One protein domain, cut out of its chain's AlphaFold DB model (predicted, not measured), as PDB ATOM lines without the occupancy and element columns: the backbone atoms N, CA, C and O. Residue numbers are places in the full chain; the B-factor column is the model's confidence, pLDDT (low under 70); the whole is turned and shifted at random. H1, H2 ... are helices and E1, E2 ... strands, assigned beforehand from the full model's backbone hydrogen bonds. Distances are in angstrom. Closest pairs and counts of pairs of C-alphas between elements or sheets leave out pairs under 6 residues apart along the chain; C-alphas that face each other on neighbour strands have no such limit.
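This is residues 113 to 277 of the 287 residues of the protein "Acetate kinase" of Methylorubrum extorquens (strain ATCC 14718 / DSM 1338 / JCM 2805 / NCIMB 9133 / AM1) (UniProt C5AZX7). A small, strongly twisted sheet of four strands lies between the short helix H1 on one face and the long helix H6 on the other, and H6 runs on past the sheet to a second, helical part. There H4 and H5 pack on the first turns of H6, while the pair H2 and H3 makes the far end of the domain; H8 crosses H6 near the sheet, and H7 sits at the sheet's own level. The printed part has 165 residues, with eight named helices and four named strands in the order H1 E1 E2 E3 H2 H3 H4 H5 H6 E4 H7 H8, a mixed class of helices and strands. The sheet is mixed, in the order E3 E2 E1 E4. The whole is compact, with a radius of gyration of the C-alphas of 16.0 A and spans of 50 by 40 by 27 A.

H1, residues 119 to 128, is on the sheet; the closest C-alphas of H1 and E1, residues 133 to 139, are those of Tyr 122 and Ala 136, 7.0 A apart. E2, residues 143 to 149, is antiparallel to E1 at 166 degrees, with N 136 and O 146 within hydrogen-bond range at 2.9 A. E3, residues 152 to 156, is antiparallel to E2 at 140 degrees, with N 154 and O 147 at 2.8 A. E1, E2 and E3 form a meander, each strand the antiparallel neighbour of the one before; E1 and E2 are a hairpin, and so are E2 and E3. H2, residues 177 to 185, touches H3, residues 191 to 200, at a steep tilt of 54 degrees, opposite ways, closest at the C-alphas of Ile 184 and Pro 191, 6.7 A. H3 and H4, residues 203 to 208, meet only through their link. H6, residues 223 to 247, is the hub, touching three helices. Its residues 224 to 232 touch H4, closest at the C-alphas of Ser 208 and Gln 224, 4.9 A, at a tilt of 35.2 degrees, only just steep. H5, residues 214 to 220, forms a helical hairpin with H6, at a shallow tilt of 31 degrees; the closest C-alphas are those of Leu 217 and Ala 225, 5.1 A. H6 lies over E2 and E1 at a height over the sheet of 9.9 A and runs along the strands, at 20 degrees to E2 on the local plane. H1 and H6 lie on opposite faces, three layers with the sheet between helices. E4, residues 252 to 256, is parallel to E1 at 19 degrees, with N 254 and O 135 at 2.9 A. H7, residues 257 to 262, stands at the sheet's level. H8, residues 264 to 273, only grazes the sheet; it touches H6 at a steep tilt of 53 degrees, closest at the C-alphas of Ser 233 and Ile 270, 5.4 A. In each of the eight named helices every O i to N i+4 pair is within hydrogen-bond range.

H1 begins at C-alpha 119 (125.058, 177.524, 47.279) and is 14.3 A long. E1 measures 19.0 A and E2 20.0 A. H3 measures 14.0 A. H6, the longest helix with 25 residues, runs 35.7 A from C-alpha 223 (111.929, 156.501, 22.792) to C-alpha 247 (117.688, 189.037, 36.318). E4 measures 13.0 A, and H8 is 14.2 A long, ending at C-alpha 273 (115.865, 176.221, 23.921).

The two C-alphas farthest apart are those of His 131 and Gly 188, 50.3 A. The printed part has no cut. The link from E3 to H2, residues 157 to 176, is long; the other links between named elements are tight. The mean pLDDT of the printed part is 97.3, and no printed residue is under 70.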
ATOM      1  N   VAL A 113     110.068 179.764  54.045       96.44
ATOM      2  CA  VAL A 113     110.565 180.540  52.906       96.44
ATOM      3  C   VAL A 113     111.400 179.671  51.975       96.44
ATOM      4  O   VAL A 113     111.824 178.568  52.315       96.44
ATOM      5  N   ARG A 114     111.669 180.179  50.774       97.06
ATOM      6  CA  ARG A 114     112.644 179.575  49.870       97.06
ATOM      7  C   ARG A 114     114.058 179.784  50.416       97.06
ATOM      8  O   ARG A 114     114.512 180.922  50.583       97.06
ATOM      9  N   PHE A 115     114.759 178.677  50.649       97.06
ATOM     10  CA  PHE A 115     116.160 178.671  51.060       97.06
ATOM     11  C   PHE A 115     117.093 178.614  49.854       97.06
ATOM     12  O   PHE A 115     117.970 179.472  49.738       97.06
ATOM     13  N   GLY A 116     116.847 177.670  48.939       97.31
ATOM     14  CA  GLY A 116     117.757 177.339  47.843       97.31
ATOM     15  C   GLY A 116     118.964 176.517  48.303       97.31
ATOM     16  O   GLY A 116     119.384 176.624  49.449       97.31
ATOM     17  N   PHE A 117     119.538 175.713  47.407       97.69
ATOM     18  CA  PHE A 117     120.673 174.828  47.705       97.69
ATOM     19  C   PHE A 117     121.688 174.835  46.557       97.69
ATOM     20  O   PHE A 117     121.521 175.564  45.581       97.69
ATOM     21  N   HIS A 118     122.753 174.036  46.683       98.19
ATOM     22  CA  HIS A 118     123.962 174.119  45.853       98.19
ATOM     23  C   HIS A 118     124.688 175.470  45.969       98.19
ATOM     24  O   HIS A 118     125.507 175.826  45.120       98.19
ATOM     25  N   GLY A 119     124.457 176.215  47.053       98.00
ATOM     26  CA  GLY A 119     125.058 177.524  47.279       98.00
ATOM     27  C   GLY A 119     126.583 177.504  47.307       98.00
ATOM     28  O   GLY A 119     127.189 178.463  46.849       98.00
ATOM     29  N   LEU A 120     127.224 176.416  47.752       97.50
ATOM     30  CA  LEU A 120     128.685 176.285  47.680       97.50
ATOM     31  C   LEU A 120     129.194 176.223  46.230       97.50
ATOM     32  O   LEU A 120     130.208 176.846  45.909       97.50
ATOM     33  N   SER A 121     128.469 175.531  45.342       98.12
ATOM     34  CA  SER A 121     128.782 175.494  43.908       98.12
ATOM     35  C   SER A 121     128.581 176.871  43.277       98.12
ATOM     36  O   SER A 121     129.473 177.378  42.600       98.12
ATOM     37  N   TYR A 122     127.470 177.546  43.575       98.56
ATOM     38  CA  TYR A 122     127.230 178.891  43.052       98.56
ATOM     39  C   TYR A 122     128.179 179.944  43.619       98.56
ATOM     40  O   TYR A 122     128.587 180.840  42.888       98.56
ATOM     41  N   ALA A 123     128.603 179.810  44.875       97.81
ATOM     42  CA  ALA A 123     129.642 180.653  45.450       97.81
ATOM     43  C   ALA A 123     130.980 180.468  44.723       97.81
ATOM     44  O   ALA A 123     131.737 181.427  44.600       97.81
ATOM     45  N   HIS A 124     131.287 179.262  44.233       97.81
ATOM     46  CA  HIS A 124     132.440 179.041  43.362       97.81
ATOM     47  C   HIS A 124     132.258 179.729  42.003       97.81
ATOM     48  O   HIS A 124     133.123 180.505  41.608       97.81
ATOM     49  N   VAL A 125     131.112 179.538  41.338       98.38
ATOM     50  CA  VAL A 125     130.799 180.211  40.061       98.38
ATOM     51  C   VAL A 125     130.893 181.734  40.191       98.38
ATOM     52  O   VAL A 125     131.501 182.385  39.347       98.38
ATOM     53  N   ALA A 126     130.368 182.302  41.276       97.94
ATOM     54  CA  ALA A 126     130.411 183.734  41.559       97.94
ATOM     55  C   ALA A 126     131.828 184.275  41.804       97.94
ATOM     56  O   ALA A 126     132.056 185.464  41.611       97.94
ATOM     57  N   ARG A 127     132.796 183.439  42.210       97.62
ATOM     58  CA  ARG A 127     134.209 183.855  42.280       97.62
ATOM     59  C   ARG A 127     134.850 183.930  40.897       97.62
ATOM     60  O   ARG A 127     135.673 184.807  40.670       97.62
ATOM     61  N   THR A 128     134.469 183.034  39.991       97.81
ATOM     62  CA  THR A 128     134.961 183.017  38.604       97.81
ATOM     63  C   THR A 128     134.317 184.117  37.760       97.81
ATOM     64  O   THR A 128     134.989 184.751  36.955       97.81
ATOM     65  N   TYR A 129     133.028 184.383  37.987       97.31
ATOM     66  CA  TYR A 129     132.241 185.410  37.303       97.31
ATOM     67  C   TYR A 129     131.665 186.408  38.328       97.31
ATOM     68  O   TYR A 129     130.477 186.346  38.657       97.31
ATOM     69  N   PRO A 130     132.496 187.316  38.878       97.06
ATOM     70  CA  PRO A 130     132.104 188.199  39.982       97.06
ATOM     71  C   PRO A 130     131.201 189.371  39.577       97.06
ATOM     72  O   PRO A 130     130.665 190.054  40.449       97.06
ATOM     73  N   HIS A 131     131.019 189.619  38.280       97.69
ATOM     74  CA  HIS A 131     130.298 190.777  37.752       97.69
ATOM     75  C   HIS A 131     129.247 190.367  36.721       97.69
ATOM     76  O   HIS A 131     129.384 189.337  36.061       97.69
ATOM     77  N   GLY A 132     128.224 191.206  36.556       97.56
ATOM     78  CA  GLY A 132     127.188 191.025  35.544       97.56
ATOM     79  C   GLY A 132     126.073 190.071  35.970       97.56
ATOM     80  O   GLY A 132     125.938 189.701  37.140       97.56
ATOM     81  N   ARG A 133     125.224 189.713  35.003       98.38
ATOM     82  CA  ARG A 133     124.056 188.838  35.154       98.38
ATOM     83  C   ARG A 133     124.417 187.437  34.683       98.38
ATOM     84  O   ARG A 133     124.477 187.168  33.483       98.38
ATOM     85  N   VAL A 134     124.630 186.541  35.635       98.69
ATOM     86  CA  VAL A 134     125.021 185.154  35.389       98.69
ATOM     87  C   VAL A 134     123.847 184.234  35.704       98.69
ATOM     88  O   VAL A 134     123.303 184.260  36.808       98.69
ATOM     89  N   LEU A 135     123.469 183.386  34.752       98.62
ATOM     90  CA  LEU A 135     122.622 182.226  35.004       98.62
ATOM     91  C   LEU A 135     123.534 181.014  35.184       98.62
ATOM     92  O   LEU A 135     124.216 180.600  34.252       98.62
ATOM     93  N   ALA A 136     123.552 180.441  36.381       98.75
ATOM     94  CA  ALA A 136     124.339 179.254  36.683       98.75
ATOM     95  C   ALA A 136     123.435 178.019  36.755       98.75
ATOM     96  O   ALA A 136     122.499 177.975  37.555       98.75
ATOM     97  N   ALA A 137     123.735 177.008  35.948       98.69
ATOM     98  CA  ALA A 137     123.060 175.722  35.890       98.69
ATOM     99  C   ALA A 137     123.935 174.643  36.539       98.69
ATOM    100  O   ALA A 137     124.872 174.140  35.923       98.69
ATOM    101  N   HIS A 138     123.625 174.295  37.790       98.75
ATOM    102  CA  HIS A 138     124.230 173.150  38.463       98.75
ATOM    103  C   HIS A 138     123.385 171.922  38.136       98.75
ATOM    104  O   HIS A 138     122.287 171.781  38.674       98.75
ATOM    105  N   LEU A 139     123.858 171.076  37.227       98.44
ATOM    106  CA  LEU A 139     123.139 169.910  36.726       98.44
ATOM    107  C   LEU A 139     123.917 168.644  37.108       98.44
ATOM    108  O   LEU A 139     125.015 168.404  36.615       98.44
ATOM    109  N   GLY A 140     123.343 167.831  37.983       95.44
ATOM    110  CA  GLY A 140     123.841 166.519  38.399       95.44
ATOM    111  C   GLY A 140     122.705 165.757  39.080       95.44
ATOM    112  O   GLY A 140     121.544 166.115  38.879       95.44
ATOM    113  N   HIS A 141     123.030 164.811  39.971       93.19
ATOM    114  CA  HIS A 141     122.004 164.045  40.698       93.19
ATOM    115  C   HIS A 141     121.004 164.925  41.455       93.19
ATOM    116  O   HIS A 141     119.820 164.611  41.605       93.19
ATOM    117  N   GLY A 142     121.472 166.079  41.938       95.62
ATOM    118  CA  GLY A 142     120.619 167.237  42.166       95.62
ATOM    119  C   GLY A 142     120.835 168.276  41.090       95.62
ATOM    120  O   GLY A 142     121.974 168.619  40.788       95.62
ATOM    121  N   ALA A 143     119.738 168.828  40.578       98.38
ATOM    122  CA  ALA A 143     119.787 169.887  39.586       98.38
ATOM    123  C   ALA A 143     119.102 171.156  40.101       98.38
ATOM    124  O   ALA A 143     117.979 171.121  40.602       98.38
ATOM    125  N   SER A 144     119.762 172.301  39.957       98.81
ATOM    126  CA  SER A 144     119.151 173.607  40.197       98.81
ATOM    127  C   SER A 144     119.739 174.679  39.290       98.81
ATOM    128  O   SER A 144     120.853 174.549  38.774       98.81
ATOM    129  N   LEU A 145     119.011 175.782  39.144       98.88
ATOM    130  CA  LEU A 145     119.523 177.004  38.535       98.88
ATOM    131  C   LEU A 145     119.605 178.120  39.576       98.88
ATOM    132  O   LEU A 145     118.752 178.209  40.462       98.88
ATOM    133  N   CYS A 146     120.583 179.007  39.422       98.88
ATOM    134  CA  CYS A 146     120.694 180.233  40.199       98.88
ATOM    135  C   CYS A 146     120.904 181.434  39.281       98.88
ATOM    136  O   CYS A 146     121.778 181.437  38.415       98.88
ATOM    137  N   ALA A 147     120.096 182.462  39.507       98.75
ATOM    138  CA  ALA A 147     120.306 183.793  38.976       98.75
ATOM    139  C   ALA A 147     121.261 184.543  39.904       98.75
ATOM    140  O   ALA A 147     120.950 184.752  41.081       98.75
ATOM    141  N   ILE A 148     122.398 184.969  39.369       98.81
ATOM    142  CA  ILE A 148     123.453 185.672  40.091       98.81
ATOM    143  C   ILE A 148     123.630 187.051  39.451       98.81
ATOM    144  O   ILE A 148     123.758 187.167  38.235       98.81
ATOM    145  N   ARG A 149     123.625 188.103  40.268       98.62
ATOM    146  CA  ARG A 149     123.930 189.473  39.850       98.62
ATOM    147  C   ARG A 149     125.090 189.991  40.682       98.62
ATOM    148  O   ARG A 149     124.978 190.023  41.907       98.62
ATOM    149  N   ASP A 150     126.182 190.358  40.022       98.19
ATOM    150  CA  ASP A 150     127.387 190.908  40.657       98.19
ATOM    151  C   ASP A 150     127.864 190.054  41.845       98.19
ATOM    152  O   ASP A 150     128.004 190.514  42.980       98.19
ATOM    153  N   GLY A 151     128.005 188.749  41.588       97.94
ATOM    154  CA  GLY A 151     128.466 187.760  42.564       97.94
ATOM    155  C   GLY A 151     127.450 187.379  43.650       97.94
ATOM    156  O   GLY A 151     127.774 186.587  44.535       97.94
ATOM    157  N   ARG A 152     126.216 187.901  43.609       98.25
ATOM    158  CA  ARG A 152     125.173 187.655  44.619       98.25
ATOM    159  C   ARG A 152     123.989 186.899  44.029       98.25
ATOM    160  O   ARG A 152     123.490 187.253  42.965       98.25
ATOM    161  N   SER A 153     123.488 185.890  44.734       98.50
ATOM    162  CA  SER A 153     122.267 185.180  44.338       98.50
ATOM    163  C   SER A 153     121.045 186.100  44.453       98.50
ATOM    164  O   SER A 153     120.738 186.592  45.536       98.50
ATOM    165  N   VAL A 154     120.278 186.244  43.374       98.31
ATOM    166  CA  VAL A 154     119.019 187.013  43.360       98.31
ATOM    167  C   VAL A 154     117.770 186.139  43.250       98.31
ATOM    168  O   VAL A 154     116.726 186.526  43.766       98.31
ATOM    169  N   ALA A 155     117.883 184.945  42.661       98.25
ATOM    170  CA  ALA A 155     116.830 183.928  42.629       98.25
ATOM    171  C   ALA A 155     117.429 182.524  42.397       98.25
ATOM    172  O   ALA A 155     118.564 182.387  41.934       98.25
ATOM    173  N   THR A 156     116.691 181.472  42.755       98.69
ATOM    174  CA  THR A 156     117.112 180.065  42.614       98.69
ATOM    175  C   THR A 156     115.899 179.154  42.459       98.69
ATOM    176  O   THR A 156     114.819 179.483  42.955       98.69
ATOM    177  N   THR A 157     116.059 178.021  41.775       98.62
ATOM    178  CA  THR A 157     114.939 177.108  41.481       98.62
ATOM    179  C   THR A 157     114.545 176.237  42.662       98.62
ATOM    180  O   THR A 157     113.367 175.930  42.818       98.62
ATOM    181  N   MET A 158     115.498 175.826  43.501       98.00
ATOM    182  CA  MET A 158     115.162 175.037  44.687       98.00
ATOM    183  C   MET A 158     114.500 175.902  45.758       98.00
ATOM    184  O   MET A 158     114.718 177.113  45.829       98.00
ATOM    185  N   GLY A 159     113.650 175.265  46.553       96.62
ATOM    186  CA  GLY A 159     112.656 175.903  47.405       96.62
ATOM    187  C   GLY A 159     113.017 175.881  48.883       96.62
ATOM    188  O   GLY A 159     114.165 176.098  49.273       96.62
ATOM    189  N   LEU A 160     111.995 175.602  49.693       95.44
ATOM    190  CA  LEU A 160     112.113 175.180  51.086       95.44
ATOM    191  C   LEU A 160     112.964 173.905  51.205       95.44
ATOM    192  O   LEU A 160     113.755 173.774  52.129       95.44
ATOM    193  N   THR A 161     112.818 172.987  50.246       93.12
ATOM    194  CA  THR A 161     113.540 171.712  50.189       93.12
ATOM    195  C   THR A 161     114.246 171.536  48.844       93.12
ATOM    196  O   THR A 161     114.000 172.269  47.878       93.12
ATOM    197  N   THR A 162     115.106 170.522  48.766       93.19
ATOM    198  CA  THR A 162     115.830 170.118  47.551       93.19
ATOM    199  C   THR A 162     114.948 169.421  46.507       93.19
ATOM    200  O   THR A 162     115.480 168.937  45.510       93.19
ATOM    201  N   LEU A 163     113.633 169.318  46.738       94.56
ATOM    202  CA  LEU A 163     112.673 168.676  45.835       94.56
ATOM    203  C   LEU A 163     112.036 169.663  44.841       94.56
ATOM    204  O   LEU A 163     111.568 169.246  43.787       94.56
ATOM    205  N   ASP A 164     111.982 170.954  45.176       96.19
ATOM    206  CA  ASP A 164     111.419 171.991  44.300       96.19
ATOM    207  C   ASP A 164     112.377 172.346  43.143       96.19
ATOM    208  O   ASP A 164     113.590 172.147  43.230       96.19
ATOM    209  N   GLY A 165     111.833 172.916  42.067       97.19
ATOM    210  CA  GLY A 165     112.599 173.388  40.914       97.19
ATOM    211  C   GLY A 165     112.672 172.392  39.755       97.19
ATOM    212  O   GLY A 165     111.646 171.999  39.192       97.19
ATOM    213  N   LEU A 166     113.893 172.045  39.344       98.56
ATOM    214  CA  LEU A 166     114.141 171.223  38.159       98.56
ATOM    215  C   LEU A 166     113.731 169.764  38.366       98.56
ATOM    216  O   LEU A 166     113.768 169.255  39.481       98.56
ATOM    217  N   MET A 167     113.401 169.081  37.270       98.44
ATOM    218  CA  MET A 167     113.442 167.617  37.249       98.44
ATOM    219  C   MET A 167     114.896 167.167  37.452       98.44
ATOM    220  O   MET A 167     115.804 167.834  36.960       98.44
ATOM    221  N   MET A 168     115.119 166.078  38.185       98.19
ATOM    222  CA  MET A 168     116.459 165.550  38.490       98.19
ATOM    223  C   MET A 168     116.490 164.043  38.201       98.19
ATOM    224  O   MET A 168     115.546 163.528  37.609       98.19
ATOM    225  N   ASP A 169     117.531 163.340  38.634       97.62
ATOM    226  CA  ASP A 169     117.717 161.896  38.424       97.62
ATOM    227  C   ASP A 169     116.511 161.085  38.926       97.62
ATOM    228  O   ASP A 169     115.793 160.462  38.145       97.62
ATOM    229  N   THR A 170     116.204 161.198  40.219       98.25
ATOM    230  CA  THR A 170     115.095 160.481  40.881       98.25
ATOM    231  C   THR A 170     114.028 161.408  41.471       98.25
ATOM    232  O   THR A 170     112.920 160.984  41.818       98.25
ATOM    233  N   ARG A 171     114.323 162.712  41.539       98.00
ATOM    234  CA  ARG A 171     113.414 163.737  42.065       98.00
ATOM    235  C   ARG A 171     112.536 164.330  40.974       98.00
ATOM    236  O   ARG A 171     113.010 164.760  39.925       98.00
ATOM    237  N   SER A 172     111.245 164.444  41.282       98.38
ATOM    238  CA  SER A 172     110.237 165.013  40.371       98.38
ATOM    239  C   SER A 172     110.462 166.487  40.012       98.38
ATOM    240  O   SER A 172     110.037 166.919  38.941       98.38
ATOM    241  N   GLY A 173     111.095 167.268  40.888       98.00
ATOM    242  CA  GLY A 173     111.107 168.722  40.752       98.00
ATOM    243  C   GLY A 173     109.756 169.352  41.088       98.00
ATOM    244  O   GLY A 173     108.896 168.748  41.738       98.00
ATOM    245  N   ALA A 174     109.544 170.582  40.617       97.44
ATOM    246  CA  ALA A 174     108.288 171.299  40.797       97.44
ATOM    247  C   ALA A 174     107.123 170.613  40.056       97.44
ATOM    248  O   ALA A 174     107.137 170.471  38.828       97.44
ATOM    249  N   VAL A 175     106.072 170.275  40.806       97.12
ATOM    250  CA  VAL A 175     104.799 169.737  40.303       97.12
ATOM    251  C   VAL A 175     103.635 170.550  40.865       97.12
ATOM    252  O   VAL A 175     103.805 171.321  41.809       97.12
ATOM    253  N   ASP A 176     102.448 170.370  40.294       97.62
ATOM    254  CA  ASP A 176     101.222 170.986  40.797       97.62
ATOM    255  C   ASP A 176     100.913 170.512  42.240       97.62
ATOM    256  O   ASP A 176     100.830 169.303  42.476       97.62
ATOM    257  N   PRO A 177     100.707 171.411  43.222       97.06
ATOM    258  CA  PRO A 177     100.239 171.022  44.555       97.06
ATOM    259  C   PRO A 177      98.915 170.236  44.542       97.06
ATOM    260  O   PRO A 177      98.719 169.348  45.370       97.06
ATOM    261  N   GLY A 178      98.022 170.507  43.587       98.31
ATOM    262  CA  GLY A 178      96.793 169.748  43.367       98.31
ATOM    263  C   GLY A 178      97.052 168.290  42.979       98.31
ATOM    264  O   GLY A 178      96.343 167.408  43.456       98.31
ATOM    265  N   LEU A 179      98.117 168.007  42.213       98.00
ATOM    266  CA  LEU A 179      98.545 166.633  41.914       98.00
ATOM    267  C   LEU A 179      98.955 165.894  43.193       98.00
ATOM    268  O   LEU A 179      98.588 164.738  43.384       98.00
ATOM    269  N   VAL A 180      99.685 166.562  44.089       98.12
ATOM    270  CA  VAL A 180     100.094 165.976  45.377       98.12
ATOM    271  C   VAL A 180      98.865 165.624  46.220       98.12
ATOM    272  O   VAL A 180      98.775 164.521  46.756       98.12
ATOM    273  N   LEU A 181      97.885 166.530  46.289       98.31
ATOM    274  CA  LEU A 181      96.631 166.281  47.001       98.31
ATOM    275  C   LEU A 181      95.814 165.151  46.366       98.31
ATOM    276  O   LEU A 181      95.252 164.344  47.102       98.31
ATOM    277  N   HIS A 182      95.785 165.062  45.035       98.50
ATOM    278  CA  HIS A 182      95.122 163.984  44.303       98.50
ATOM    279  C   HIS A 182      95.741 162.613  44.618       98.50
ATOM    280  O   HIS A 182      95.022 161.654  44.903       98.50
ATOM    281  N   LEU A 183      97.076 162.512  44.648       98.44
ATOM    282  CA  LEU A 183      97.771 161.270  45.004       98.44
ATOM    283  C   LEU A 183      97.413 160.790  46.420       98.44
ATOM    284  O   LEU A 183      97.238 159.594  46.645       98.44
ATOM    285  N   ILE A 184      97.264 161.716  47.366       98.50
ATOM    286  CA  ILE A 184      96.914 161.373  48.749       98.50
ATOM    287  C   ILE A 184      95.431 161.019  48.865       98.50
ATOM    288  O   ILE A 184      95.073 159.945  49.337       98.50
ATOM    289  N   ARG A 185      94.553 161.936  48.449       98.25
ATOM    290  CA  ARG A 185      93.115 161.860  48.736       98.25
ATOM    291  C   ARG A 185      92.383 160.888  47.823       98.25
ATOM    292  O   ARG A 185      91.549 160.132  48.304       98.25
ATOM    293  N   ASP A 186      92.722 160.894  46.536       97.88
ATOM    294  CA  ASP A 186      91.970 160.154  45.521       97.88
ATOM    295  C   ASP A 186      92.654 158.830  45.159       97.88
ATOM    296  O   ASP A 186      91.985 157.849  44.840       97.88
ATOM    297  N   ARG A 187      93.993 158.776  45.224       97.94
ATOM    298  CA  ARG A 187      94.769 157.543  44.987       97.94
ATOM    299  C   ARG A 187      95.137 156.797  46.271       97.94
ATOM    300  O   ARG A 187      95.647 155.684  46.176       97.94
ATOM    301  N   GLY A 188      94.850 157.373  47.440       98.19
ATOM    302  CA  GLY A 188      95.007 156.721  48.741       98.19
ATOM    303  C   GLY A 188      96.457 156.511  49.182       98.19
ATOM    304  O   GLY A 188      96.702 155.676  50.052       98.19
ATOM    305  N   LEU A 189      97.426 157.216  48.589       98.50
ATOM    306  CA  LEU A 189      98.815 157.127  49.036       98.50
ATOM    307  C   LEU A 189      98.980 157.849  50.378       98.50
ATOM    308  O   LEU A 189      98.409 158.915  50.613       98.50
ATOM    309  N   THR A 190      99.821 157.298  51.250       98.50
ATOM    310  CA  THR A 190     100.238 158.001  52.467       98.50
ATOM    311  C   THR A 190     101.156 159.182  52.115       98.50
ATOM    312  O   THR A 190     101.790 159.173  51.054       98.50
ATOM    313  N   PRO A 191     101.281 160.196  52.994       97.12
ATOM    314  CA  PRO A 191     102.258 161.268  52.812       97.12
ATOM    315  C   PRO A 191     103.685 160.751  52.583       97.12
ATOM    316  O   PRO A 191     104.366 161.246  51.688       97.12
ATOM    317  N   ASP A 192     104.096 159.711  53.313       96.19
ATOM    318  CA  ASP A 192     105.422 159.099  53.167       96.19
ATOM    319  C   ASP A 192     105.589 158.412  51.808       96.19
ATOM    320  O   ASP A 192     106.601 158.611  51.145       96.19
ATOM    321  N   ALA A 193     104.569 157.691  51.325       98.06
ATOM    322  CA  ALA A 193     104.606 157.077  49.997       98.06
ATOM    323  C   ALA A 193     104.673 158.130  48.876       98.06
ATOM    324  O   ALA A 193     105.315 157.918  47.850       98.06
ATOM    325  N   VAL A 194     104.031 159.289  49.060       98.06
ATOM    326  CA  VAL A 194     104.139 160.418  48.122       98.06
ATOM    327  C   VAL A 194     105.520 161.064  48.200       98.06
ATOM    328  O   VAL A 194     106.071 161.445  47.165       98.06
ATOM    329  N   ALA A 195     106.096 161.180  49.398       95.19
ATOM    330  CA  ALA A 195     107.451 161.682  49.583       95.19
ATOM    331  C   ALA A 195     108.484 160.761  48.914       95.19
ATOM    332  O   ALA A 195     109.310 161.264  48.154       95.19
ATOM    333  N   GLU A 196     108.396 159.444  49.118       96.75
ATOM    334  CA  GLU A 196     109.231 158.431  48.456       96.75
ATOM    335  C   GLU A 196     109.062 158.501  46.935       96.75
ATOM    336  O   GLU A 196     110.036 158.682  46.205       96.75
ATOM    337  N   LEU A 197     107.815 158.469  46.443       98.06
ATOM    338  CA  LEU A 197     107.519 158.553  45.011       98.06
ATOM    339  C   LEU A 197     108.210 159.759  44.372       98.06
ATOM    340  O   LEU A 197     108.825 159.639  43.314       98.06
ATOM    341  N   ARG A 198     108.102 160.927  45.012       97.25
ATOM    342  CA  ARG A 198     108.623 162.183  44.474       97.25
ATOM    343  C   ARG A 198     110.128 162.351  44.627       97.25
ATOM    344  O   ARG A 198     110.677 163.106  43.822       97.25
ATOM    345  N   ASN A 199     110.753 161.736  45.633       95.31
ATOM    346  CA  ASN A 199     112.187 161.863  45.892       95.31
ATOM    347  C   ASN A 199     113.031 160.773  45.233       95.31
ATOM    348  O   ASN A 199     114.155 161.065  44.848       95.31
ATOM    349  N   GLU A 200     112.504 159.557  45.109       96.69
ATOM    350  CA  GLU A 200     113.312 158.373  44.792       96.69
ATOM    351  C   GLU A 200     112.850 157.649  43.524       96.69
ATOM    352  O   GLU A 200     113.617 156.904  42.923       96.69
ATOM    353  N   ARG A 201     111.603 157.862  43.088       98.06
ATOM    354  CA  ARG A 201     110.983 157.087  41.995       98.06
ATOM    355  C   ARG A 201     110.434 157.945  40.855       98.06
ATOM    356  O   ARG A 201     109.643 157.468  40.044       98.06
ATOM    357  N   SER A 202     110.805 159.219  40.820       98.56
ATOM    358  CA  SER A 202     110.394 160.194  39.806       98.56
ATOM    359  C   SER A 202     111.603 160.601  38.959       98.56
ATOM    360  O   SER A 202     112.535 159.821  38.807       98.56
ATOM    361  N   GLY A 203     111.605 161.806  38.388       98.50
ATOM    362  CA  GLY A 203     112.769 162.316  37.671       98.50
ATOM    363  C   GLY A 203     113.028 161.588  36.354       98.50
ATOM    364  O   GLY A 203     112.105 161.036  35.750       98.50
ATOM    365  N   LEU A 204     114.288 161.582  35.927       98.69
ATOM    366  CA  LEU A 204     114.770 160.794  34.792       98.69
ATOM    367  C   LEU A 204     114.393 159.314  34.935       98.69
ATOM    368  O   LEU A 204     113.909 158.724  33.969       98.69
ATOM    369  N   LEU A 205     114.508 158.749  36.143       98.75
ATOM    370  CA  LEU A 205     114.130 157.363  36.424       98.75
ATOM    371  C   LEU A 205     112.655 157.105  36.136       98.75
ATOM    372  O   LEU A 205     112.306 156.191  35.394       98.75
ATOM    373  N   GLY A 206     111.783 157.910  36.738       98.50
ATOM    374  CA  GLY A 206     110.340 157.708  36.661       98.50
ATOM    375  C   GLY A 206     109.779 157.951  35.264       98.50
ATOM    376  O   GLY A 206     108.855 157.256  34.852       98.50
ATOM    377  N   VAL A 207     110.336 158.920  34.530       98.44
ATOM    378  CA  VAL A 207     109.887 159.250  33.167       98.44
ATOM    379  C   VAL A 207     110.423 158.245  32.155       98.44
ATOM    380  O   VAL A 207     109.677 157.809  31.283       98.44
ATOM    381  N   SER A 208     111.692 157.843  32.272       98.44
ATOM    382  CA  SER A 208     112.265 156.869  31.341       98.44
ATOM    383  C   SER A 208     111.806 155.442  31.629       98.44
ATOM    384  O   SER A 208     111.722 154.636  30.709       98.44
ATOM    385  N   GLY A 209     111.557 155.095  32.895       98.12
ATOM    386  CA  GLY A 209     111.375 153.709  33.327       98.12
ATOM    387  C   GLY A 209     112.617 152.830  33.118       98.12
ATOM    388  O   GLY A 209     112.483 151.607  33.113       98.12
ATOM    389  N   ILE A 210     113.796 153.428  32.895       97.94
ATOM    390  CA  ILE A 210     115.044 152.726  32.553       97.94
ATOM    391  C   ILE A 210     116.138 153.020  33.581       97.94
ATOM    392  O   ILE A 210     116.588 152.107  34.265       97.94
ATOM    393  N   SER A 211     116.597 154.272  33.644       97.88
ATOM    394  CA  SER A 211     117.743 154.699  34.453       97.88
ATOM    395  C   SER A 211     117.556 156.145  34.898       97.88
ATOM    396  O   SER A 211     116.831 156.922  34.268       97.88
ATOM    397  N   ASP A 212     118.194 156.484  36.007       97.50
ATOM    398  CA  ASP A 212     118.316 157.836  36.531       97.50
ATOM    399  C   ASP A 212     119.565 158.564  35.987       97.50
ATOM    400  O   ASP A 212     119.636 159.788  36.077       97.50
ATOM    401  N   ASP A 213     120.500 157.842  35.353       97.31
ATOM    402  CA  ASP A 213     121.746 158.374  34.785       97.31
ATOM    403  C   ASP A 213     121.589 158.793  33.311       97.31
ATOM    404  O   ASP A 213     121.174 158.021  32.441       97.31
ATOM    405  N   VAL A 214     121.990 160.027  32.996       96.50
ATOM    406  CA  VAL A 214     121.935 160.585  31.633       96.50
ATOM    407  C   VAL A 214     122.741 159.760  30.622       96.50
ATOM    408  O   VAL A 214     122.287 159.587  29.492       96.50
ATOM    409  N   ARG A 215     123.908 159.231  31.005       94.75
ATOM    410  CA  ARG A 215     124.792 158.464  30.108       94.75
ATOM    411  C   ARG A 215     124.151 157.142  29.710       94.75
ATOM    412  O   ARG A 215     124.222 156.757  28.544       94.75
ATOM    413  N   ASP A 216     123.493 156.483  30.661       96.56
ATOM    414  CA  ASP A 216     122.745 155.256  30.392       96.56
ATOM    415  C   ASP A 216     121.602 155.538  29.415       96.56
ATOM    416  O   ASP A 216     121.451 154.842  28.408       96.56
ATOM    417  N   LEU A 217     120.826 156.599  29.673       97.62
ATOM    418  CA  LEU A 217     119.692 156.988  28.836       97.62
ATOM    419  C   LEU A 217     120.111 157.319  27.399       97.62
ATOM    420  O   LEU A 217     119.489 156.815  26.457       97.62
ATOM    421  N   GLU A 218     121.180 158.098  27.219       94.75
ATOM    422  CA  GLU A 218     121.737 158.424  25.900       94.75
ATOM    423  C   GLU A 218     122.186 157.171  25.133       94.75
ATOM    424  O   GLU A 218     121.984 157.086  23.919       94.75
ATOM    425  N   GLY A 219     122.745 156.180  25.835       94.81
ATOM    426  CA  GLY A 219     123.237 154.936  25.243       94.81
ATOM    427  C   GLY A 219     122.144 153.974  24.764       94.81
ATOM    428  O   GLY A 219     122.413 153.124  23.915       94.81
ATOM    429  N   THR A 220     120.912 154.091  25.268       95.62
ATOM    430  CA  THR A 220     119.846 153.119  24.958       95.62
ATOM    431  C   THR A 220     119.216 153.287  23.574       95.62
ATOM    432  O   THR A 220     118.742 152.314  22.989       95.62
ATOM    433  N   GLY A 221     119.128 154.523  23.069       92.19
ATOM    434  CA  GLY A 221     118.338 154.857  21.877       92.19
ATOM    435  C   GLY A 221     116.816 154.680  22.029       92.19
ATOM    436  O   GLY A 221     116.090 154.840  21.047       92.19
ATOM    437  N   ALA A 222     116.314 154.365  23.227       97.56
ATOM    438  CA  ALA A 222     114.901 154.091  23.456       97.56
ATOM    439  C   ALA A 222     114.042 155.376  23.396       97.56
ATOM    440  O   ALA A 222     114.479 156.422  23.890       97.56
ATOM    441  N   PRO A 223     112.804 155.328  22.859       98.12
ATOM    442  CA  PRO A 223     111.929 156.501  22.792       98.12
ATOM    443  C   PRO A 223     111.684 157.161  24.155       98.12
ATOM    444  O   PRO A 223     111.810 158.376  24.270       98.12
ATOM    445  N   GLN A 224     111.432 156.366  25.198       98.19
ATOM    446  CA  GLN A 224     111.202 156.864  26.558       98.19
ATOM    447  C   GLN A 224     112.458 157.467  27.212       98.19
ATOM    448  O   GLN A 224     112.356 158.386  28.022       98.19
ATOM    449  N   ALA A 225     113.662 157.017  26.830       98.31
ATOM    450  CA  ALA A 225     114.905 157.649  27.275       98.31
ATOM    451  C   ALA A 225     115.071 159.039  26.646       98.31
ATOM    452  O   ALA A 225     115.397 160.004  27.336       98.31
ATOM    453  N   ARG A 226     114.781 159.157  25.345       98.00
ATOM    454  CA  ARG A 226     114.782 160.445  24.644       98.00
ATOM    455  C   ARG A 226     113.748 161.400  25.234       98.00
ATOM    456  O   ARG A 226     114.089 162.542  25.510       98.00
ATOM    457  N   GLU A 227     112.531 160.924  25.491       98.50
ATOM    458  CA  GLU A 227     111.477 161.721  26.127       98.50
ATOM    459  C   GLU A 227     111.900 162.238  27.510       98.50
ATOM    460  O   GLU A 227     111.708 163.416  27.806       98.50
ATOM    461  N   ALA A 228     112.541 161.402  28.336       98.62
ATOM    462  CA  ALA A 228     113.055 161.821  29.638       98.62
ATOM    463  C   ALA A 228     114.126 162.923  29.523       98.62
ATOM    464  O   ALA A 228     114.063 163.925  30.237       98.62
ATOM    465  N   LEU A 229     115.083 162.783  28.600       98.56
ATOM    466  CA  LEU A 229     116.141 163.779  28.368       98.56
ATOM    467  C   LEU A 229     115.603 165.087  27.762       98.56
ATOM    468  O   LEU A 229     116.042 166.184  28.134       98.56
ATOM    469  N   ASP A 230     114.626 164.986  26.860       98.50
ATOM    470  CA  ASP A 230     113.943 166.135  26.266       98.50
ATOM    471  C   ASP A 230     113.129 166.882  27.329       98.50
ATOM    472  O   ASP A 230     113.231 168.108  27.436       98.50
ATOM    473  N   LEU A 231     112.396 166.159  28.184       98.75
ATOM    474  CA  LEU A 231     111.667 166.745  29.305       98.75
ATOM    475  C   LEU A 231     112.617 167.412  30.306       98.75
ATOM    476  O   LEU A 231     112.342 168.532  30.741       98.75
ATOM    477  N   PHE A 232     113.748 166.782  30.639       98.75
ATOM    478  CA  PHE A 232     114.777 167.381  31.494       98.75
ATOM    479  C   PHE A 232     115.248 168.728  30.934       98.75
ATOM    480  O   PHE A 232     115.168 169.756  31.613       98.75
ATOM    481  N   SER A 233     115.657 168.741  29.663       98.56
ATOM    482  CA  SER A 233     116.137 169.943  28.974       98.56
ATOM    483  C   SER A 233     115.053 171.022  28.900       98.56
ATOM    484  O   SER A 233     115.313 172.190  29.186       98.56
ATOM    485  N   TYR A 234     113.812 170.634  28.598       98.62
ATOM    486  CA  TYR A 234     112.659 171.531  28.572       98.62
ATOM    487  C   TYR A 234     112.400 172.185  29.935       98.62
ATOM    488  O   TYR A 234     112.190 173.399  30.014       98.62
ATOM    489  N   ARG A 235     112.451 171.411  31.029       98.56
ATOM    490  CA  ARG A 235     112.286 171.944  32.390       98.56
ATOM    491  C   ARG A 235     113.398 172.925  32.743       98.56
ATOM    492  O   ARG A 235     113.095 173.976  33.303       98.56
ATOM    493  N   VAL A 236     114.644 172.639  32.361       98.75
ATOM    494  CA  VAL A 236     115.759 173.584  32.530       98.75
ATOM    495  C   VAL A 236     115.502 174.888  31.778       98.75
ATOM    496  O   VAL A 236     115.601 175.955  32.376       98.75
ATOM    497  N   VAL A 237     115.116 174.825  30.502       98.50
ATOM    498  CA  VAL A 237     114.843 176.016  29.676       98.50
ATOM    499  C   VAL A 237     113.705 176.858  30.261       98.50
ATOM    500  O   VAL A 237     113.814 178.084  30.331       98.50
ATOM    501  N   ARG A 238     112.628 176.219  30.732       98.31
ATOM    502  CA  ARG A 238     111.481 176.910  31.335       98.31
ATOM    503  C   ARG A 238     111.871 177.676  32.600       98.31
ATOM    504  O   ARG A 238     111.529 178.852  32.732       98.31
ATOM    505  N   GLU A 239     112.600 177.034  33.508       98.56
ATOM    506  CA  GLU A 239     113.058 177.685  34.740       98.56
ATOM    507  C   GLU A 239     114.137 178.742  34.462       98.56
ATOM    508  O   GLU A 239     114.145 179.806  35.084       98.56
ATOM    509  N   ALA A 240     115.007 178.509  33.476       98.56
ATOM    510  CA  ALA A 240     115.983 179.489  33.020       98.56
ATOM    511  C   ALA A 240     115.300 180.770  32.525       98.56
ATOM    512  O   ALA A 240     115.691 181.855  32.942       98.56
ATOM    513  N   GLY A 241     114.239 180.670  31.715       98.25
ATOM    514  CA  GLY A 241     113.468 181.836  31.271       98.25
ATOM    515  C   GLY A 241     112.903 182.663  32.433       98.25
ATOM    516  O   GLY A 241     113.029 183.889  32.434       98.25
ATOM    517  N   SER A 242     112.361 182.000  33.461       97.81
ATOM    518  CA  SER A 242     111.891 182.650  34.695       97.81
ATOM    519  C   SER A 242     113.017 183.413  35.408       97.81
ATOM    520  O   SER A 242     112.871 184.587  35.760       97.81
ATOM    521  N   LEU A 243     114.183 182.782  35.563       98.50
ATOM    522  CA  LEU A 243     115.337 183.395  36.219       98.50
ATOM    523  C   LEU A 243     115.978 184.523  35.401       98.50
ATOM    524  O   LEU A 243     116.412 185.516  35.981       98.50
ATOM    525  N   ILE A 244     116.004 184.416  34.071       98.25
ATOM    526  CA  ILE A 244     116.466 185.485  33.171       98.25
ATOM    527  C   ILE A 244     115.551 186.705  33.284       98.25
ATOM    528  O   ILE A 244     116.033 187.839  33.351       98.25
ATOM    529  N   ALA A 245     114.234 186.488  33.373       97.75
ATOM    530  CA  ALA A 245     113.279 187.560  33.622       97.75
ATOM    531  C   ALA A 245     113.526 188.223  34.990       97.75
ATOM    532  O   ALA A 245     113.589 189.449  35.069       97.75
ATOM    533  N   ALA A 246     113.764 187.437  36.047       96.75
ATOM    534  CA  ALA A 246     114.125 187.963  37.368       96.75
ATOM    535  C   ALA A 246     115.462 188.738  37.363       96.75
ATOM    536  O   ALA A 246     115.620 189.724  38.088       96.75
ATOM    537  N   LEU A 247     116.422 188.330  36.524       96.25
ATOM    538  CA  LEU A 247     117.688 189.037  36.318       96.25
ATOM    539  C   LEU A 247     117.548 190.321  35.494       96.25
ATOM    540  O   LEU A 247     118.443 191.166  35.573       96.25
ATOM    541  N   GLY A 248     116.463 190.499  34.739       95.94
ATOM    542  CA  GLY A 248     116.307 191.623  33.814       95.94
ATOM    543  C   GLY A 248     117.298 191.567  32.648       95.94
ATOM    544  O   GLY A 248     117.789 192.605  32.206       95.94
ATOM    545  N   GLY A 249     117.656 190.361  32.204       95.00
ATOM    546  CA  GLY A 249     118.630 190.104  31.143       95.00
ATOM    547  C   GLY A 249     119.710 189.116  31.571       95.00
ATOM    548  O   GLY A 249     119.680 188.588  32.681       95.00
ATOM    549  N   LEU A 250     120.659 188.852  30.679       96.75
ATOM    550  CA  LEU A 250     121.654 187.809  30.874       96.75
ATOM    551  C   LEU A 250     122.939 188.149  30.126       96.75
ATOM    552  O   LEU A 250     122.881 188.504  28.953       96.75
ATOM    553  N   ASP A 251     124.071 188.005  30.806       96.50
ATOM    554  CA  ASP A 251     125.400 188.250  30.245       96.50
ATOM    555  C   ASP A 251     126.198 186.941  30.121       96.50
ATOM    556  O   ASP A 251     127.046 186.804  29.243       96.50
ATOM    557  N   THR A 252     125.948 185.951  30.988       97.00
ATOM    558  CA  THR A 252     126.686 184.678  30.982       97.00
ATOM    559  C   THR A 252     125.807 183.513  31.429       97.00
ATOM    560  O   THR A 252     125.097 183.611  32.427       97.00
ATOM    561  N   LEU A 253     125.887 182.386  30.717       97.50
ATOM    562  CA  LEU A 253     125.351 181.093  31.146       97.50
ATOM    563  C   LEU A 253     126.513 180.177  31.523       97.50
ATOM    564  O   LEU A 253     127.434 179.992  30.733       97.50
ATOM    565  N   VAL A 254     126.459 179.598  32.719       98.19
ATOM    566  CA  VAL A 254     127.477 178.670  33.226       98.19
ATOM    567  C   VAL A 254     126.831 177.317  33.473       98.19
ATOM    568  O   VAL A 254     125.852 177.242  34.210       98.19
ATOM    569  N   PHE A 255     127.395 176.251  32.911       98.19
ATOM    570  CA  PHE A 255     127.045 174.875  33.266       98.19
ATOM    571  C   PHE A 255     128.095 174.302  34.225       98.19
ATOM    572  O   PHE A 255     129.288 174.517  34.036       98.19
ATOM    573  N   THR A 256     127.648 173.593  35.260       97.94
ATOM    574  CA  THR A 256     128.498 172.883  36.233       97.94
ATOM    575  C   THR A 256     127.755 171.663  36.786       97.94
ATOM    576  O   THR A 256     126.556 171.509  36.543       97.94
ATOM    577  N   GLY A 257     128.436 170.805  37.542       94.94
ATOM    578  CA  GLY A 257     127.896 169.542  38.040       94.94
ATOM    579  C   GLY A 257     128.060 168.427  37.011       94.94
ATOM    580  O   GLY A 257     128.366 168.683  35.850       94.94
ATOM    581  N   GLY A 258     127.858 167.173  37.425       94.25
ATOM    582  CA  GLY A 258     128.176 166.009  36.587       94.25
ATOM    583  C   GLY A 258     127.496 166.016  35.211       94.25
ATOM    584  O   GLY A 258     128.152 165.828  34.193       94.25
ATOM    585  N   VAL A 259     126.197 166.310  35.141       95.94
ATOM    586  CA  VAL A 259     125.486 166.436  33.856       95.94
ATOM    587  C   VAL A 259     125.907 167.719  33.138       95.94
ATOM    588  O   VAL A 259     126.153 167.709  31.935       95.94
ATOM    589  N   GLY A 260     126.035 168.829  33.868       95.31
ATOM    590  CA  GLY A 260     126.385 170.129  33.298       95.31
ATOM    591  C   GLY A 260     127.772 170.151  32.661       95.31
ATOM    592  O   GLY A 260     127.967 170.852  31.676       95.31
ATOM    593  N   GLU A 261     128.714 169.361  33.164       94.50
ATOM    594  CA  GLU A 261     130.092 169.278  32.673       94.50
ATOM    595  C   GLU A 261     130.254 168.194  31.600       94.50
ATOM    596  O   GLU A 261     130.964 168.417  30.623       94.50
ATOM    597  N   HIS A 262     129.518 167.080  31.673       94.00
ATOM    598  CA  HIS A 262     129.796 165.911  30.827       94.00
ATOM    599  C   HIS A 262     128.730 165.597  29.759       94.00
ATOM    600  O   HIS A 262     129.033 164.875  28.811       94.00
ATOM    601  N   ALA A 263     127.505 166.133  29.850       94.31
ATOM    602  CA  ALA A 263     126.419 165.809  28.917       94.31
ATOM    603  C   ALA A 263     126.257 166.874  27.816       94.31
ATOM    604  O   ALA A 263     125.391 167.757  27.877       94.31
ATOM    605  N   ALA A 264     127.086 166.783  26.772       93.56
ATOM    606  CA  ALA A 264     127.103 167.751  25.672       93.56
ATOM    607  C   ALA A 264     125.755 167.885  24.945       93.56
ATOM    608  O   ALA A 264     125.340 169.001  24.625       93.56
ATOM    609  N   ASN A 265     125.023 166.784  24.735       93.31
ATOM    610  CA  ASN A 265     123.722 166.847  24.061       93.31
ATOM    611  C   ASN A 265     122.673 167.575  24.905       93.31
ATOM    612  O   ASN A 265     121.882 168.347  24.356       93.31
ATOM    613  N   VAL A 266     122.696 167.378  26.228       96.00
ATOM    614  CA  VAL A 266     121.820 168.083  27.173       96.00
ATOM    615  C   VAL A 266     122.115 169.581  27.137       96.00
ATOM    616  O   VAL A 266     121.197 170.377  26.928       96.00
ATOM    617  N   ARG A 267     123.391 169.986  27.230       95.50
ATOM    618  CA  ARG A 267     123.777 171.402  27.078       95.50
ATOM    619  C   ARG A 267     123.334 171.977  25.738       95.50
ATOM    620  O   ARG A 267     122.742 173.050  25.703       95.50
ATOM    621  N   ALA A 268     123.562 171.258  24.640       94.62
ATOM    622  CA  ALA A 268     123.166 171.708  23.312       94.62
ATOM    623  C   ALA A 268     121.641 171.875  23.191       94.62
ATOM    624  O   ALA A 268     121.176 172.843  22.589       94.62
ATOM    625  N   SER A 269     120.861 170.967  23.786       95.94
ATOM    626  CA  SER A 269     119.399 171.060  23.843       95.94
ATOM    627  C   SER A 269     118.938 172.296  24.615       95.94
ATOM    628  O   SER A 269     118.124 173.074  24.115       95.94
ATOM    629  N   ILE A 270     119.537 172.546  25.783       97.25
ATOM    630  CA  ILE A 270     119.246 173.723  26.609       97.25
ATOM    631  C   ILE A 270     119.617 175.018  25.876       97.25
ATOM    632  O   ILE A 270     118.797 175.930  25.802       97.25
ATOM    633  N   CYS A 271     120.811 175.102  25.281       95.88
ATOM    634  CA  CYS A 271     121.244 176.278  24.523       95.88
ATOM    635  C   CYS A 271     120.316 176.571  23.337       95.88
ATOM    636  O   CYS A 271     119.957 177.727  23.126       95.88
ATOM    637  N   ARG A 272     119.861 175.541  22.606       95.56
ATOM    638  CA  ARG A 272     118.845 175.710  21.550       95.56
ATOM    639  C   ARG A 272     117.529 176.248  22.109       95.56
ATOM    640  O   ARG A 272     116.953 177.161  21.525       95.56
ATOM    641  N   GLY A 273     117.069 175.725  23.247       96.12
ATOM    642  CA  GLY A 273     115.865 176.221  23.921       96.12
ATOM    643  C   GLY A 273     115.988 177.666  24.416       96.12
ATOM    644  O   GLY A 273     114.994 178.385  24.471       96.12
ATOM    645  N   LEU A 274     117.207 178.118  24.722       96.25
ATOM    646  CA  LEU A 274     117.517 179.484  25.142       96.25
ATOM    647  C   LEU A 274     117.917 180.415  23.985       96.25
ATOM    648  O   LEU A 274     118.329 181.547  24.238       96.25
ATOM    649  N   ALA A 275     117.747 180.005  22.724       94.50
ATOM    650  CA  ALA A 275     118.070 180.845  21.566       94.50
ATOM    651  C   ALA A 275     117.324 182.195  21.574       94.50
ATOM    652  O   ALA A 275     117.858 183.200  21.108       94.50
ATOM    653  N   PHE A 276     116.127 182.262  22.177       93.00
ATOM    654  CA  PHE A 276     115.379 183.517  22.347       93.00
ATOM    655  C   PHE A 276     116.126 184.564  23.194       93.00
ATOM    656  O   PHE A 276     115.864 185.756  23.062       93.00
ATOM    657  N   ALA A 277     117.039 184.127  24.066       92.38
ATOM    658  CA  ALA A 277     117.880 184.984  24.897       92.38
ATOM    659  C   ALA A 277     119.216 185.345  24.216       92.38
ATOM    660  O   ALA A 277     120.077 185.947  24.850       92.38
TER     661      ALA A 277